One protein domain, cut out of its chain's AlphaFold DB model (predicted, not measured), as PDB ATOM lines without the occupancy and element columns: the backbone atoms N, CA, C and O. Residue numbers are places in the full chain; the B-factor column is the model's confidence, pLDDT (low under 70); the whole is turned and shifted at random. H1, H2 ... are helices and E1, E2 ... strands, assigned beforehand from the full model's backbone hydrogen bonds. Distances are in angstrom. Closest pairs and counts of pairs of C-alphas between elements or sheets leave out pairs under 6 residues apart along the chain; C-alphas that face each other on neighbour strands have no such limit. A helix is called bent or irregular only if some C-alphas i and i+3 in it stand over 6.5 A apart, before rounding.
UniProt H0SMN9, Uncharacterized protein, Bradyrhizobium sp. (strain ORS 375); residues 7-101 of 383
ATOM      1  N   LEU A   7     -27.535 -40.531  41.817       96.25
ATOM      2  CA  LEU A   7     -28.320 -40.794  40.625       96.25
ATOM      3  C   LEU A   7     -28.462 -42.301  40.410       96.25
ATOM      4  O   LEU A   7     -27.491 -43.055  40.484       96.25
ATOM      5  N   THR A   8     -29.679 -42.738  40.094       94.56
ATOM      6  CA  THR A   8     -29.948 -44.107  39.638       94.56
ATOM      7  C   THR A   8     -30.019 -44.109  38.118       94.56
ATOM      8  O   THR A   8     -30.914 -43.498  37.539       94.56
ATOM      9  N   ILE A   9     -29.086 -44.801  37.467       92.00
ATOM     10  CA  ILE A   9     -28.984 -44.845  36.008       92.00
ATOM     11  C   ILE A   9     -29.464 -46.210  35.525       92.00
ATOM     12  O   ILE A   9     -28.868 -47.246  35.831       92.00
ATOM     13  N   LYS A  10     -30.548 -46.212  34.745       90.56
ATOM     14  CA  LYS A  10     -31.032 -47.413  34.062       90.56
ATOM     15  C   LYS A  10     -30.205 -47.631  32.796       90.56
ATOM     16  O   LYS A  10     -30.274 -46.832  31.868       90.56
ATOM     17  N   ARG A  11     -29.439 -48.716  32.771       86.69
ATOM     18  CA  ARG A  11     -28.649 -49.184  31.626       86.69
ATOM     19  C   ARG A  11     -29.402 -50.310  30.916       86.69
ATOM     20  O   ARG A  11     -30.397 -50.826  31.432       86.69
ATOM     21  N   ARG A  12     -28.917 -50.731  29.744       81.94
ATOM     22  CA  ARG A  12     -29.555 -51.787  28.935       81.94
ATOM     23  C   ARG A  12     -29.752 -53.095  29.711       81.94
ATOM     24  O   ARG A  12     -30.785 -53.741  29.560       81.94
ATOM     25  N   HIS A  13     -28.784 -53.455  30.553       77.56
ATOM     26  CA  HIS A  13     -28.742 -54.749  31.243       77.56
ATOM     27  C   HIS A  13     -28.661 -54.648  32.769       77.56
ATOM     28  O   HIS A  13     -28.581 -55.676  33.442       77.56
ATOM     29  N   ALA A  14     -28.672 -53.436  33.332       80.06
ATOM     30  CA  ALA A  14     -28.513 -53.237  34.767       80.06
ATOM     31  C   ALA A  14     -28.995 -51.869  35.250       80.06
ATOM     32  O   ALA A  14     -29.313 -50.974  34.469       80.06
ATOM     33  N   ILE A  15     -28.988 -51.708  36.569       86.50
ATOM     34  CA  ILE A  15     -29.144 -50.420  37.235       86.50
ATOM     35  C   ILE A  15     -27.813 -50.105  37.913       86.50
ATOM     36  O   ILE A  15     -27.361 -50.870  38.763       86.50
ATOM     37  N   THR A  16     -27.194 -48.990  37.534       89.94
ATOM     38  CA  THR A  16     -25.965 -48.488  38.160       89.94
ATOM     39  C   THR A  16     -26.260 -47.227  38.963       89.94
ATOM     40  O   THR A  16     -27.319 -46.610  38.818       89.94
ATOM     41  N   ARG A  17     -25.319 -46.832  39.820       93.69
ATOM     42  CA  ARG A  17     -25.388 -45.582  40.578       93.69
ATOM     43  C   ARG A  17     -24.236 -44.671  40.190       93.69
ATOM     44  O   ARG A  17     -23.177 -45.172  39.834       93.69
ATOM     45  N   ALA A  18     -24.458 -43.368  40.259       96.06
ATOM     46  CA  ALA A  18     -23.450 -42.338  40.038       96.06
ATOM     47  C   ALA A  18     -23.754 -41.127  40.924       96.06
ATOM     48  O   ALA A  18     -24.898 -40.940  41.326       96.06
ATOM     49  N   ALA A  19     -22.762 -40.302  41.223       97.56
ATOM     50  CA  ALA A  19     -22.977 -39.010  41.864       97.56
ATOM     51  C   ALA A  19     -23.317 -37.932  40.826       97.56
ATOM     52  O   ALA A  19     -22.810 -37.959  39.704       97.56
ATOM     53  N   ASP A  20     -24.142 -36.956  41.202       97.94
ATOM     54  CA  ASP A  20     -24.140 -35.677  40.494       97.94
ATOM     55  C   ASP A  20     -22.848 -34.884  40.780       97.94
ATOM     56  O   ASP A  20     -21.981 -35.320  41.538       97.94
ATOM     57  N   ALA A  21     -22.682 -33.728  40.134       97.50
ATOM     58  CA  ALA A  21     -21.465 -32.930  40.274       97.50
ATOM     59  C   ALA A  21     -21.259 -32.399  41.706       97.50
ATOM     60  O   ALA A  21     -20.123 -32.343  42.178       97.50
ATOM     61  N   GLU A  22     -22.343 -32.038  42.402       97.69
ATOM     62  CA  GLU A  22     -22.274 -31.540  43.779       97.69
ATOM     63  C   GLU A  22     -21.819 -32.661  44.721       97.69
ATOM     64  O   GLU A  22     -20.824 -32.494  45.422       97.69
ATOM     65  N   LEU A  23     -22.442 -33.840  44.672       97.94
ATOM     66  CA  LEU A  23     -22.049 -34.991  45.487       97.94
ATOM     67  C   LEU A  23     -20.636 -35.471  45.150       97.94
ATOM     68  O   LEU A  23     -19.856 -35.761  46.055       97.94
ATOM     69  N   ALA A  24     -20.277 -35.510  43.864       97.62
ATOM     70  CA  ALA A  24     -18.943 -35.908  43.426       97.62
ATOM     71  C   ALA A  24     -17.843 -35.024  44.030       97.62
ATOM     72  O   ALA A  24     -16.791 -35.543  44.389       97.62
ATOM     73  N   SER A  25     -18.099 -33.721  44.191       96.88
ATOM     74  CA  SER A  25     -17.141 -32.777  44.784       96.88
ATOM     75  C   SER A  25     -16.908 -32.967  46.289       96.88
ATOM     76  O   SER A  25     -15.913 -32.478  46.816       96.88
ATOM     77  N   HIS A  26     -17.802 -33.687  46.977       97.50
ATOM     78  CA  HIS A  26     -17.699 -33.961  48.413       97.50
ATOM     79  C   HIS A  26     -17.126 -35.349  48.728       97.50
ATOM     80  O   HIS A  26     -16.753 -35.612  49.874       97.50
ATOM     81  N   LEU A  27     -17.073 -36.250  47.741       97.69
ATOM     82  CA  LEU A  27     -16.536 -37.591  47.937       97.69
ATOM     83  C   LEU A  27     -15.024 -37.539  48.200       97.69
ATOM     84  O   LEU A  27     -14.318 -36.746  47.576       97.69
ATOM     85  N   PRO A  28     -14.502 -38.403  49.088       97.88
ATOM     86  CA  PRO A  28     -13.076 -38.448  49.356       97.88
ATOM     87  C   PRO A  28     -12.306 -38.875  48.102       97.88
ATOM     88  O   PRO A  28     -12.753 -39.745  47.346       97.88
ATOM     89  N   GLU A  29     -11.127 -38.291  47.908       96.81
ATOM     90  CA  GLU A  29     -10.202 -38.727  46.864       96.81
ATOM     91  C   GLU A  29      -9.773 -40.180  47.110       96.81
ATOM     92  O   GLU A  29      -9.520 -40.599  48.244       96.81
ATOM     93  N   LEU A  30      -9.714 -40.968  46.036       97.56
ATOM     94  CA  LEU A  30      -9.242 -42.350  46.095       97.56
ATOM     95  C   LEU A  30      -7.723 -42.412  45.910       97.56
ATOM     96  O   LEU A  30      -7.097 -41.475  45.426       97.56
ATOM     97  N   GLY A  31      -7.125 -43.560  46.237       96.38
ATOM     98  CA  GLY A  31      -5.676 -43.777  46.121       96.38
ATOM     99  C   GLY A  31      -5.119 -43.806  44.689       96.38
ATOM    100  O   GLY A  31      -3.919 -44.011  44.525       96.38
ATOM    101  N   LEU A  32      -5.961 -43.627  43.666       98.00
ATOM    102  CA  LEU A  32      -5.588 -43.556  42.251       98.00
ATOM    103  C   LEU A  32      -6.316 -42.385  41.575       98.00
ATOM    104  O   LEU A  32      -7.464 -42.105  41.935       98.00
ATOM    105  N   PRO A  33      -5.716 -41.738  40.561       98.06
ATOM    106  CA  PRO A  33      -6.397 -40.709  39.781       98.06
ATOM    107  C   PRO A  33      -7.619 -41.272  39.045       98.06
ATOM    108  O   PRO A  33      -7.635 -42.426  38.610       98.06
ATOM    109  N   CYS A  34      -8.645 -40.439  38.865       98.06
ATOM    110  CA  CYS A  34      -9.784 -40.787  38.017       98.06
ATOM    111  C   CYS A  34      -9.354 -40.952  36.551       98.06
ATOM    112  O   CYS A  34      -8.450 -40.270  36.066       98.06
ATOM    113  N   MET A  35     -10.048 -41.833  35.831       98.06
ATOM    114  CA  MET A  35      -9.921 -41.985  34.380       98.06
ATOM    115  C   MET A  35     -10.039 -40.642  33.633       98.06
ATOM    116  O   MET A  35     -10.870 -39.798  33.972       98.06
ATOM    117  N   SER A  36      -9.257 -40.477  32.559       98.00
ATOM    118  CA  SER A  36      -9.391 -39.353  31.616       98.00
ATOM    119  C   SER A  36     -10.760 -39.356  30.921       98.00
ATOM    120  O   SER A  36     -11.398 -40.402  30.832       98.00
ATOM    121  N   GLU A  37     -11.211 -38.233  30.351       97.75
ATOM    122  CA  GLU A  37     -12.530 -38.169  29.686       97.75
ATOM    123  C   GLU A  37     -12.688 -39.193  28.546       97.75
ATOM    124  O   GLU A  37     -13.763 -39.772  28.355       97.75
ATOM    125  N   THR A  38     -11.604 -39.489  27.824       97.50
ATOM    126  CA  THR A  38     -11.597 -40.530  26.790       97.50
ATOM    127  C   THR A  38     -11.842 -41.915  27.398       97.50
ATOM    128  O   THR A  38     -12.696 -42.659  26.912       97.50
ATOM    129  N   ALA A  39     -11.157 -42.243  28.500       97.88
ATOM    130  CA  ALA A  39     -11.347 -43.504  29.215       97.88
ATOM    131  C   ALA A  39     -12.720 -43.590  29.897       97.88
ATOM    132  O   ALA A  39     -13.371 -44.629  29.824       97.88
ATOM    133  N   ARG A  40     -13.219 -42.488  30.463       97.69
ATOM    134  CA  ARG A  40     -14.580 -42.373  31.012       97.69
ATOM    135  C   ARG A  40     -15.646 -42.628  29.955       97.69
ATOM    136  O   ARG A  40     -16.638 -43.304  30.210       97.69
ATOM    137  N   THR A  41     -15.452 -42.114  28.743       96.94
ATOM    138  CA  THR A  41     -16.362 -42.358  27.616       96.94
ATOM    139  C   THR A  41     -16.381 -43.834  27.225       96.94
ATOM    140  O   THR A  41     -17.461 -44.413  27.104       96.94
ATOM    141  N   ALA A  42     -15.214 -44.473  27.116       95.56
ATOM    142  CA  ALA A  42     -15.132 -45.910  26.865       95.56
ATOM    143  C   ALA A  42     -15.731 -46.742  28.018       95.56
ATOM    144  O   ALA A  42     -16.446 -47.711  27.774       95.56
ATOM    145  N   PHE A  43     -15.519 -46.333  29.270       95.50
ATOM    146  CA  PHE A  43     -16.096 -46.979  30.447       95.50
ATOM    147  C   PHE A  43     -17.625 -46.866  30.488       95.50
ATOM    148  O   PHE A  43     -18.308 -47.853  30.739       95.50
ATOM    149  N   ARG A  44     -18.203 -45.702  30.167       94.12
ATOM    150  CA  ARG A  44     -19.664 -45.549  30.043       94.12
ATOM    151  C   ARG A  44     -20.238 -46.469  28.963       94.12
ATOM    152  O   ARG A  44     -21.261 -47.099  29.209       94.12
ATOM    153  N   ALA A  45     -19.546 -46.623  27.832       91.75
ATOM    154  CA  ALA A  45     -19.945 -47.575  26.797       91.75
ATOM    155  C   ALA A  45     -19.920 -49.034  27.298       91.75
ATOM    156  O   ALA A  45     -20.827 -49.796  26.971       91.75
ATOM    157  N   ILE A  46     -18.949 -49.419  28.141       90.56
ATOM    158  CA  ILE A  46     -18.946 -50.731  28.822       90.56
ATOM    159  C   ILE A  46     -20.208 -50.874  29.675       90.56
ATOM    160  O   ILE A  46     -20.910 -51.878  29.570       90.56
ATOM    161  N   LEU A  47     -20.519 -49.861  30.492       89.06
ATOM    162  CA  LEU A  47     -21.697 -49.879  31.365       89.06
ATOM    163  C   LEU A  47     -23.018 -50.008  30.587       89.06
ATOM    164  O   LEU A  47     -23.980 -50.576  31.105       89.06
ATOM    165  N   ASP A  48     -23.074 -49.476  29.365       87.31
ATOM    166  CA  ASP A  48     -24.256 -49.516  28.501       87.31
ATOM    167  C   ASP A  48     -24.412 -50.830  27.726       87.31
ATOM    168  O   ASP A  48     -25.545 -51.244  27.454       87.31
ATOM    169  N   HIS A  49     -23.307 -51.480  27.357       82.19
ATOM    170  CA  HIS A  49     -23.326 -52.579  26.389       82.19
ATOM    171  C   HIS A  49     -23.029 -53.966  26.957       82.19
ATOM    172  O   HIS A  49     -23.481 -54.942  26.365       82.19
ATOM    173  N   GLU A  50     -22.321 -54.084  28.078       77.19
ATOM    174  CA  GLU A  50     -21.926 -55.388  28.618       77.19
ATOM    175  C   GLU A  50     -23.066 -56.053  29.424       77.19
ATOM    176  O   GLU A  50     -23.653 -55.448  30.327       77.19
ATOM    177  N   THR A  51     -23.386 -57.315  29.105       67.88
ATOM    178  CA  THR A  51     -24.433 -58.138  29.749       67.88
ATOM    179  C   THR A  51     -23.882 -59.081  30.831       67.88
ATOM    180  O   THR A  51     -22.717 -59.472  30.811       67.88
ATOM    181  N   PRO A  52     -24.755 -59.537  31.749       55.91
ATOM    182  CA  PRO A  52     -24.979 -58.907  33.044       55.91
ATOM    183  C   PRO A  52     -23.753 -58.929  33.979       55.91
ATOM    184  O   PRO A  52     -22.985 -59.886  34.053       55.91
ATOM    185  N   PHE A  53     -23.670 -57.906  34.833       52.00
ATOM    186  CA  PHE A  53     -22.634 -57.706  35.858       52.00
ATOM    187  C   PHE A  53     -22.558 -58.774  36.970       52.00
ATOM    188  O   PHE A  53     -21.735 -58.650  37.871       52.00
ATOM    189  N   GLY A  54     -23.372 -59.832  36.917       42.16
ATOM    190  CA  GLY A  54     -23.455 -60.857  37.965       42.16
ATOM    191  C   GLY A  54     -22.257 -61.811  38.037       42.16
ATOM    192  O   GLY A  54     -21.992 -62.355  39.103       42.16
ATOM    193  N   ASN A  55     -21.501 -61.972  36.943       49.84
ATOM    194  CA  ASN A  55     -20.368 -62.906  36.856       49.84
ATOM    195  C   ASN A  55     -19.016 -62.186  36.678       49.84
ATOM    196  O   ASN A  55     -18.168 -62.632  35.913       49.84
ATOM    197  N   GLY A  56     -18.822 -61.045  37.349       59.94
ATOM    198  CA  GLY A  56     -17.511 -60.386  37.425       59.94
ATOM    199  C   GLY A  56     -17.190 -59.374  36.320       59.94
ATOM    200  O   GLY A  56     -16.115 -58.791  36.359       59.94
ATOM    201  N   SER A  57     -18.108 -59.080  35.385       73.38
ATOM    202  CA  SER A  57     -17.796 -58.214  34.233       73.38
ATOM    203  C   SER A  57     -17.349 -56.794  34.611       73.38
ATOM    204  O   SER A  57     -16.309 -56.335  34.143       73.38
ATOM    205  N   LEU A  58     -18.072 -56.113  35.508       85.00
ATOM    206  CA  LEU A  58     -17.673 -54.777  35.967       85.00
ATOM    207  C   LEU A  58     -16.423 -54.833  36.845       85.00
ATOM    208  O   LEU A  58     -15.506 -54.041  36.649       85.00
ATOM    209  N   ARG A  59     -16.365 -55.802  37.766       86.88
ATOM    210  CA  ARG A  59     -15.182 -56.068  38.597       86.88
ATOM    211  C   ARG A  59     -13.932 -56.210  37.730       86.88
ATOM    212  O   ARG A  59     -12.908 -55.625  38.049       86.88
ATOM    213  N   ASP A  60     -14.027 -56.933  36.619       88.19
ATOM    214  CA  ASP A  60     -12.920 -57.145  35.694       88.19
ATOM    215  C   ASP A  60     -12.458 -55.862  34.996       88.19
ATOM    216  O   ASP A  60     -11.252 -55.669  34.814       88.19
ATOM    217  N   CYS A  61     -13.398 -54.991  34.624       91.12
ATOM    218  CA  CYS A  61     -13.104 -53.691  34.020       91.12
ATOM    219  C   CYS A  61     -12.442 -52.750  35.029       91.12
ATOM    220  O   CYS A  61     -11.439 -52.114  34.719       91.12
ATOM    221  N   LEU A  62     -12.982 -52.695  36.251       93.62
ATOM    222  CA  LEU A  62     -12.416 -51.906  37.342       93.62
ATOM    223  C   LEU A  62     -11.026 -52.424  37.732       93.62
ATOM    224  O   LEU A  62     -10.128 -51.620  37.940       93.62
ATOM    225  N   ALA A  63     -10.823 -53.745  37.751       93.19
ATOM    226  CA  ALA A  63      -9.519 -54.355  38.001       93.19
ATOM    227  C   ALA A  63      -8.501 -54.027  36.897       93.19
ATOM    228  O   ALA A  63      -7.329 -53.820  37.193       93.19
ATOM    229  N   LEU A  64      -8.928 -53.954  35.628       95.81
ATOM    230  CA  LEU A  64      -8.061 -53.479  34.544       95.81
ATOM    231  C   LEU A  64      -7.705 -51.997  34.730       95.81
ATOM    232  O   LEU A  64      -6.539 -51.645  34.585       95.81
ATOM    233  N   ALA A  65      -8.676 -51.139  35.059       97.06
ATOM    234  CA  ALA A  65      -8.417 -49.723  35.328       97.06
ATOM    235  C   ALA A  65      -7.420 -49.543  36.481       97.06
ATOM    236  O   ALA A  65      -6.438 -48.818  36.333       97.06
ATOM    237  N   GLU A  66      -7.612 -50.277  37.578       97.19
ATOM    238  CA  GLU A  66      -6.727 -50.256  38.743       97.19
ATOM    239  C   GLU A  66      -5.314 -50.742  38.394       97.19
ATOM    240  O   GLU A  66      -4.339 -50.070  38.724       97.19
ATOM    241  N   ALA A  67      -5.185 -51.839  37.638       96.50
ATOM    242  CA  ALA A  67      -3.897 -52.328  37.135       96.50
ATOM    243  C   ALA A  67      -3.186 -51.318  36.210       96.50
ATOM    244  O   ALA A  67      -1.962 -51.334  36.079       96.50
ATOM    245  N   ARG A  68      -3.944 -50.413  35.577       97.12
ATOM    246  CA  ARG A  68      -3.431 -49.296  34.768       97.12
ATOM    247  C   ARG A  68      -3.201 -48.014  35.572       97.12
ATOM    248  O   ARG A  68      -2.754 -47.028  34.994       97.12
ATOM    249  N   GLY A  69      -3.459 -48.028  36.878       97.31
ATOM    250  CA  GLY A  69      -3.252 -46.886  37.764       97.31
ATOM    251  C   GLY A  69      -4.397 -45.873  37.767       97.31
ATOM    252  O   GLY A  69      -4.165 -44.718  38.108       97.31
ATOM    253  N   PHE A  70      -5.615 -46.282  37.407       98.25
ATOM    254  CA  PHE A  70      -6.799 -45.420  37.399       98.25
ATOM    255  C   PHE A  70      -7.929 -45.962  38.277       98.25
ATOM    256  O   PHE A  70      -8.096 -47.169  38.442       98.25
ATOM    257  N   CYS A  71      -8.771 -45.059  38.774       97.88
ATOM    258  CA  CYS A  71     -10.081 -45.382  39.333       97.88
ATOM    259  C   CYS A  71     -11.217 -44.860  38.438       97.88
ATOM    260  O   CYS A  71     -11.028 -43.978  37.596       97.88
ATOM    261  N   ALA A  72     -12.418 -45.415  38.605       97.38
ATOM    262  CA  ALA A  72     -13.622 -44.867  37.994       97.38
ATOM    263  C   ALA A  72     -13.896 -43.451  38.500       97.38
ATOM    264  O   ALA A  72     -13.518 -43.103  39.610       97.38
ATOM    265  N   HIS A  73     -14.571 -42.644  37.688       98.00
ATOM    266  CA  HIS A  73     -15.043 -41.335  38.118       98.00
ATOM    267  C   HIS A  73     -16.403 -41.484  38.828       98.00
ATOM    268  O   HIS A  73     -17.274 -42.184  38.298       98.00
ATOM    269  N   PRO A  74     -16.655 -40.805  39.967       97.88
ATOM    270  CA  PRO A  74     -17.889 -40.992  40.742       97.88
ATOM    271  C   PRO A  74     -19.157 -40.582  39.978       97.88
ATOM    272  O   PRO A  74     -20.233 -41.127  40.212       97.88
ATOM    273  N   MET A  75     -19.041 -39.657  39.020       97.88
ATOM    274  CA  MET A  75     -20.156 -39.283  38.130       97.88
ATOM    275  C   MET A  75     -20.498 -40.331  37.059       97.88
ATOM    276  O   MET A  75     -21.532 -40.211  36.407       97.88
ATOM    277  N   ASP A  76     -19.658 -41.349  36.857       96.62
ATOM    278  CA  ASP A  76     -19.943 -42.429  35.906       96.62
ATOM    279  C   ASP A  76     -20.413 -43.694  36.629       96.62
ATOM    280  O   ASP A  76     -21.302 -44.397  36.134       96.62
ATOM    281  N   TRP A  77     -19.821 -43.978  37.795       95.25
ATOM    282  CA  TRP A  77     -20.148 -45.142  38.606       95.25
ATOM    283  C   TRP A  77     -19.749 -44.978  40.081       95.25
ATOM    284  O   TRP A  77     -18.671 -44.476  40.394       95.25
ATOM    285  N   ILE A  78     -20.598 -45.486  40.976       94.69
ATOM    286  CA  ILE A  78     -20.355 -45.667  42.413       94.69
ATOM    287  C   ILE A  78     -20.821 -47.076  42.817       94.69
ATOM    288  O   ILE A  78     -21.873 -47.516  42.329       94.69
ATOM    289  N   PRO A  79     -20.109 -47.768  43.732       92.50
ATOM    290  CA  PRO A  79     -20.560 -49.050  44.260       92.50
ATOM    291  C   PRO A  79     -21.985 -48.990  44.822       92.50
ATOM    292  O   PRO A  79     -22.339 -48.117  45.618       92.50
ATOM    293  N   ALA A  80     -22.824 -49.937  44.413       83.81
ATOM    294  CA  ALA A  80     -24.170 -50.075  44.953       83.81
ATOM    295  C   ALA A  80     -24.173 -50.978  46.202       83.81
ATOM    296  O   ALA A  80     -23.299 -51.828  46.340       83.81
ATOM    297  N   PRO A  81     -25.199 -50.904  47.073       75.94
ATOM    298  CA  PRO A  81     -25.260 -51.729  48.277       75.94
ATOM    299  C   PRO A  81     -25.161 -53.243  48.070       75.94
ATOM    300  O   PRO A  81     -24.660 -53.946  48.945       75.94
ATOM    301  N   ASN A  82     -25.630 -53.716  46.912       73.38
ATOM    302  CA  ASN A  82     -25.617 -55.124  46.508       73.38
ATOM    303  C   ASN A  82     -24.395 -55.483  45.645       73.38
ATOM    304  O   ASN A  82     -24.236 -56.638  45.257       73.38
ATOM    305  N   ASP A  83     -23.570 -54.496  45.301       74.19
ATOM    306  CA  ASP A  83     -22.309 -54.692  44.607       74.19
ATOM    307  C   ASP A  83     -21.232 -54.819  45.681       74.19
ATOM    308  O   ASP A  83     -20.762 -53.828  46.217       74.19
ATOM    309  N   TRP A  84     -20.921 -56.042  46.101       67.00
ATOM    310  CA  TRP A  84     -19.941 -56.312  47.163       67.00
ATOM    311  C   TRP A  84     -18.583 -56.764  46.610       67.00
ATOM    312  O   TRP A  84     -17.686 -57.097  47.384       67.00
ATOM    313  N   GLN A  85     -18.435 -56.802  45.282       75.44
ATOM    314  CA  GLN A  85     -17.246 -57.314  44.592       75.44
ATOM    315  C   GLN A  85     -16.317 -56.210  44.062       75.44
ATOM    316  O   GLN A  85     -15.409 -56.495  43.279       75.44
ATOM    317  N   TYR A  86     -16.519 -54.960  44.480       86.62
ATOM    318  CA  TYR A  86     -15.623 -53.861  44.133       86.62
ATOM    319  C   TYR A  86     -14.271 -53.972  44.859       86.62
ATOM    320  O   TYR A  86     -14.149 -54.578  45.924       86.62
ATOM    321  N   SER A  87     -13.242 -53.366  44.266       89.12
ATOM    322  CA  SER A  87     -11.904 -53.282  44.860       89.12
ATOM    323  C   SER A  87     -11.912 -52.456  46.155       89.12
ATOM    324  O   SER A  87     -12.584 -51.421  46.189       89.12
ATOM    325  N   PRO A  88     -11.120 -52.817  47.188       91.19
ATOM    326  CA  PRO A  88     -10.935 -51.999  48.391       91.19
ATOM    327  C   PRO A  88     -10.607 -50.523  48.119       91.19
ATOM    328  O   PRO A  88     -10.904 -49.678  48.964       91.19
ATOM    329  N   LEU A  89     -10.068 -50.205  46.936       95.31
ATOM    330  CA  LEU A  89      -9.872 -48.844  46.434       95.31
ATOM    331  C   LEU A  89     -11.115 -47.951  46.584       95.31
ATOM    332  O   LEU A  89     -10.968 -46.782  46.914       95.31
ATOM    333  N   TYR A  90     -12.325 -48.485  46.376       95.81
ATOM    334  CA  TYR A  90     -13.582 -47.719  46.423       95.81
ATOM    335  C   TYR A  90     -14.239 -47.684  47.810       95.81
ATOM    336  O   TYR A  90     -15.277 -47.043  47.988       95.81
ATOM    337  N   GLN A  91     -13.654 -48.352  48.811       94.81
ATOM    338  CA  GLN A  91     -14.198 -48.387  50.170       94.81
ATOM    339  C   GLN A  91     -14.406 -46.988  50.791       94.81
ATOM    340  O   GLN A  91     -15.450 -46.800  51.419       94.81
ATOM    341  N   PRO A  92     -13.509 -45.991  50.594       96.94
ATOM    342  CA  PRO A  92     -13.714 -44.642  51.125       96.94
ATOM    343  C   PRO A  92     -15.032 -43.997  50.684       96.94
ATOM    344  O   PRO A  92     -15.683 -43.343  51.492       96.94
ATOM    345  N   TRP A  93     -15.469 -44.209  49.438       97.19
ATOM    346  CA  TRP A  93     -16.752 -43.682  48.960       97.19
ATOM    347  C   TRP A  93     -17.940 -44.347  49.644       97.19
ATOM    348  O   TRP A  93     -18.869 -43.664  50.064       97.19
ATOM    349  N   VAL A  94     -17.909 -45.675  49.768       95.44
ATOM    350  CA  VAL A  94     -19.003 -46.453  50.369       95.44
ATOM    351  C   VAL A  94     -19.226 -46.044  51.823       95.44
ATOM    352  O   VAL A  94     -20.363 -45.785  52.229       95.44
ATOM    353  N   ASP A  95     -18.138 -45.936  52.587       95.31
ATOM    354  CA  ASP A  95     -18.178 -45.500  53.982       95.31
ATOM    355  C   ASP A  95     -18.653 -44.047  54.089       95.31
ATOM    356  O   ASP A  95     -19.624 -43.783  54.798       95.31
ATOM    357  N   TRP A  96     -18.086 -43.132  53.293       96.88
ATOM    358  CA  TRP A  96     -18.463 -41.717  53.313       96.88
ATOM    359  C   TRP A  96     -19.945 -41.485  52.994       96.88
ATOM    360  O   TRP A  96     -20.609 -40.712  53.687       96.88
ATOM    361  N   LEU A  97     -20.495 -42.172  51.984       96.12
ATOM    362  CA  LEU A  97     -21.907 -42.044  51.597       96.12
ATOM    363  C   LEU A  97     -22.850 -42.440  52.739       96.12
ATOM    364  O   LEU A  97     -23.881 -41.801  52.942       96.12
ATOM    365  N   SER A  98     -22.491 -43.471  53.505       95.12
ATOM    366  CA  SER A  98     -23.300 -43.917  54.644       95.12
ATOM    367  C   SER A  98     -23.085 -43.043  55.877       95.12
ATOM    368  O   SER A  98     -24.037 -42.722  56.592       95.12
ATOM    369  N   ASP A  99     -21.852 -42.583  56.091       95.25
ATOM    370  CA  ASP A  99     -21.516 -41.690  57.192       95.25
ATOM    371  C   ASP A  99     -22.224 -40.332  57.084       95.25
ATOM    372  O   ASP A  99     -22.599 -39.777  58.119       95.25
ATOM    373  N   ASN A 100     -22.481 -39.859  55.859       95.12
ATOM    374  CA  ASN A 100     -23.177 -38.603  55.564       95.12
ATOM    375  C   ASN A 100     -24.675 -38.781  55.248       95.12
ATOM    376  O   ASN A 100     -25.331 -37.843  54.803       95.12
ATOM    377  N   GLY A 101     -25.239 -39.973  55.474       93.62
ATOM    378  CA  GLY A 101     -26.678 -40.223  55.327       93.62
ATOM    379  C   GLY A 101     -27.201 -40.230  53.887       93.62
ATOM    380  O   GLY A 101     -28.414 -40.210  53.688       93.62
TER     381      GLY A 101
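This is residues 7 to 101 of the 383 residues of an uncharacterized protein of Bradyrhizobium sp. (strain ORS 375) (UniProt H0SMN9). Four helices and a small two-strand hairpin surround a core of loop, with residues 68 to 87 passing through the middle; H2 and H3 run side by side, opposite ways. The 95 printed residues hold E1, E2, H1, H2, H3 and H4 in that order, mostly helix, with E1 and E2 antiparallel. The whole is compact, radius of gyration of the C-alphas 12.4 A, spanning 32 by 26 by 23 A.

Find C-alpha 7 at (-28.320, -40.794, 40.625), where E1, residues 7 to 10, begins. E2 is 15 to 19, H1 21 to 26, H2 37 to 49 at 18.3 A, H3 57 to 67 at 15.4 A. H4, 88 to 99, 17.2 A, ends at C-alpha 99, (-21.516, -41.690, 57.192); it is irregular, C-alphas 89 and 92 being 7.4 A apart.

In hairpin E1 and E2, N 7 and O 18 are within hydrogen-bond range at 2.7 A. H2 and H3 are close but not clearly touching, closest C-alphas Leu 47 and Leu 58 at 7.8 A, at a shallow tilt of 19 degrees. H1 and H4 are near each other, with 5 pairs of C-alphas within 10 A. Every O i to N i+4 pair is within range in H2 and H3, 1 of 2 in H1, 6 of 8 in H4.

C-alphas 49 and 99, the farthest apart, are 32.7 A apart. The printed part has no cut; the link H3 to H4 is long, 20 residues. Residues 51 to 56 and 84 have pLDDT under 70.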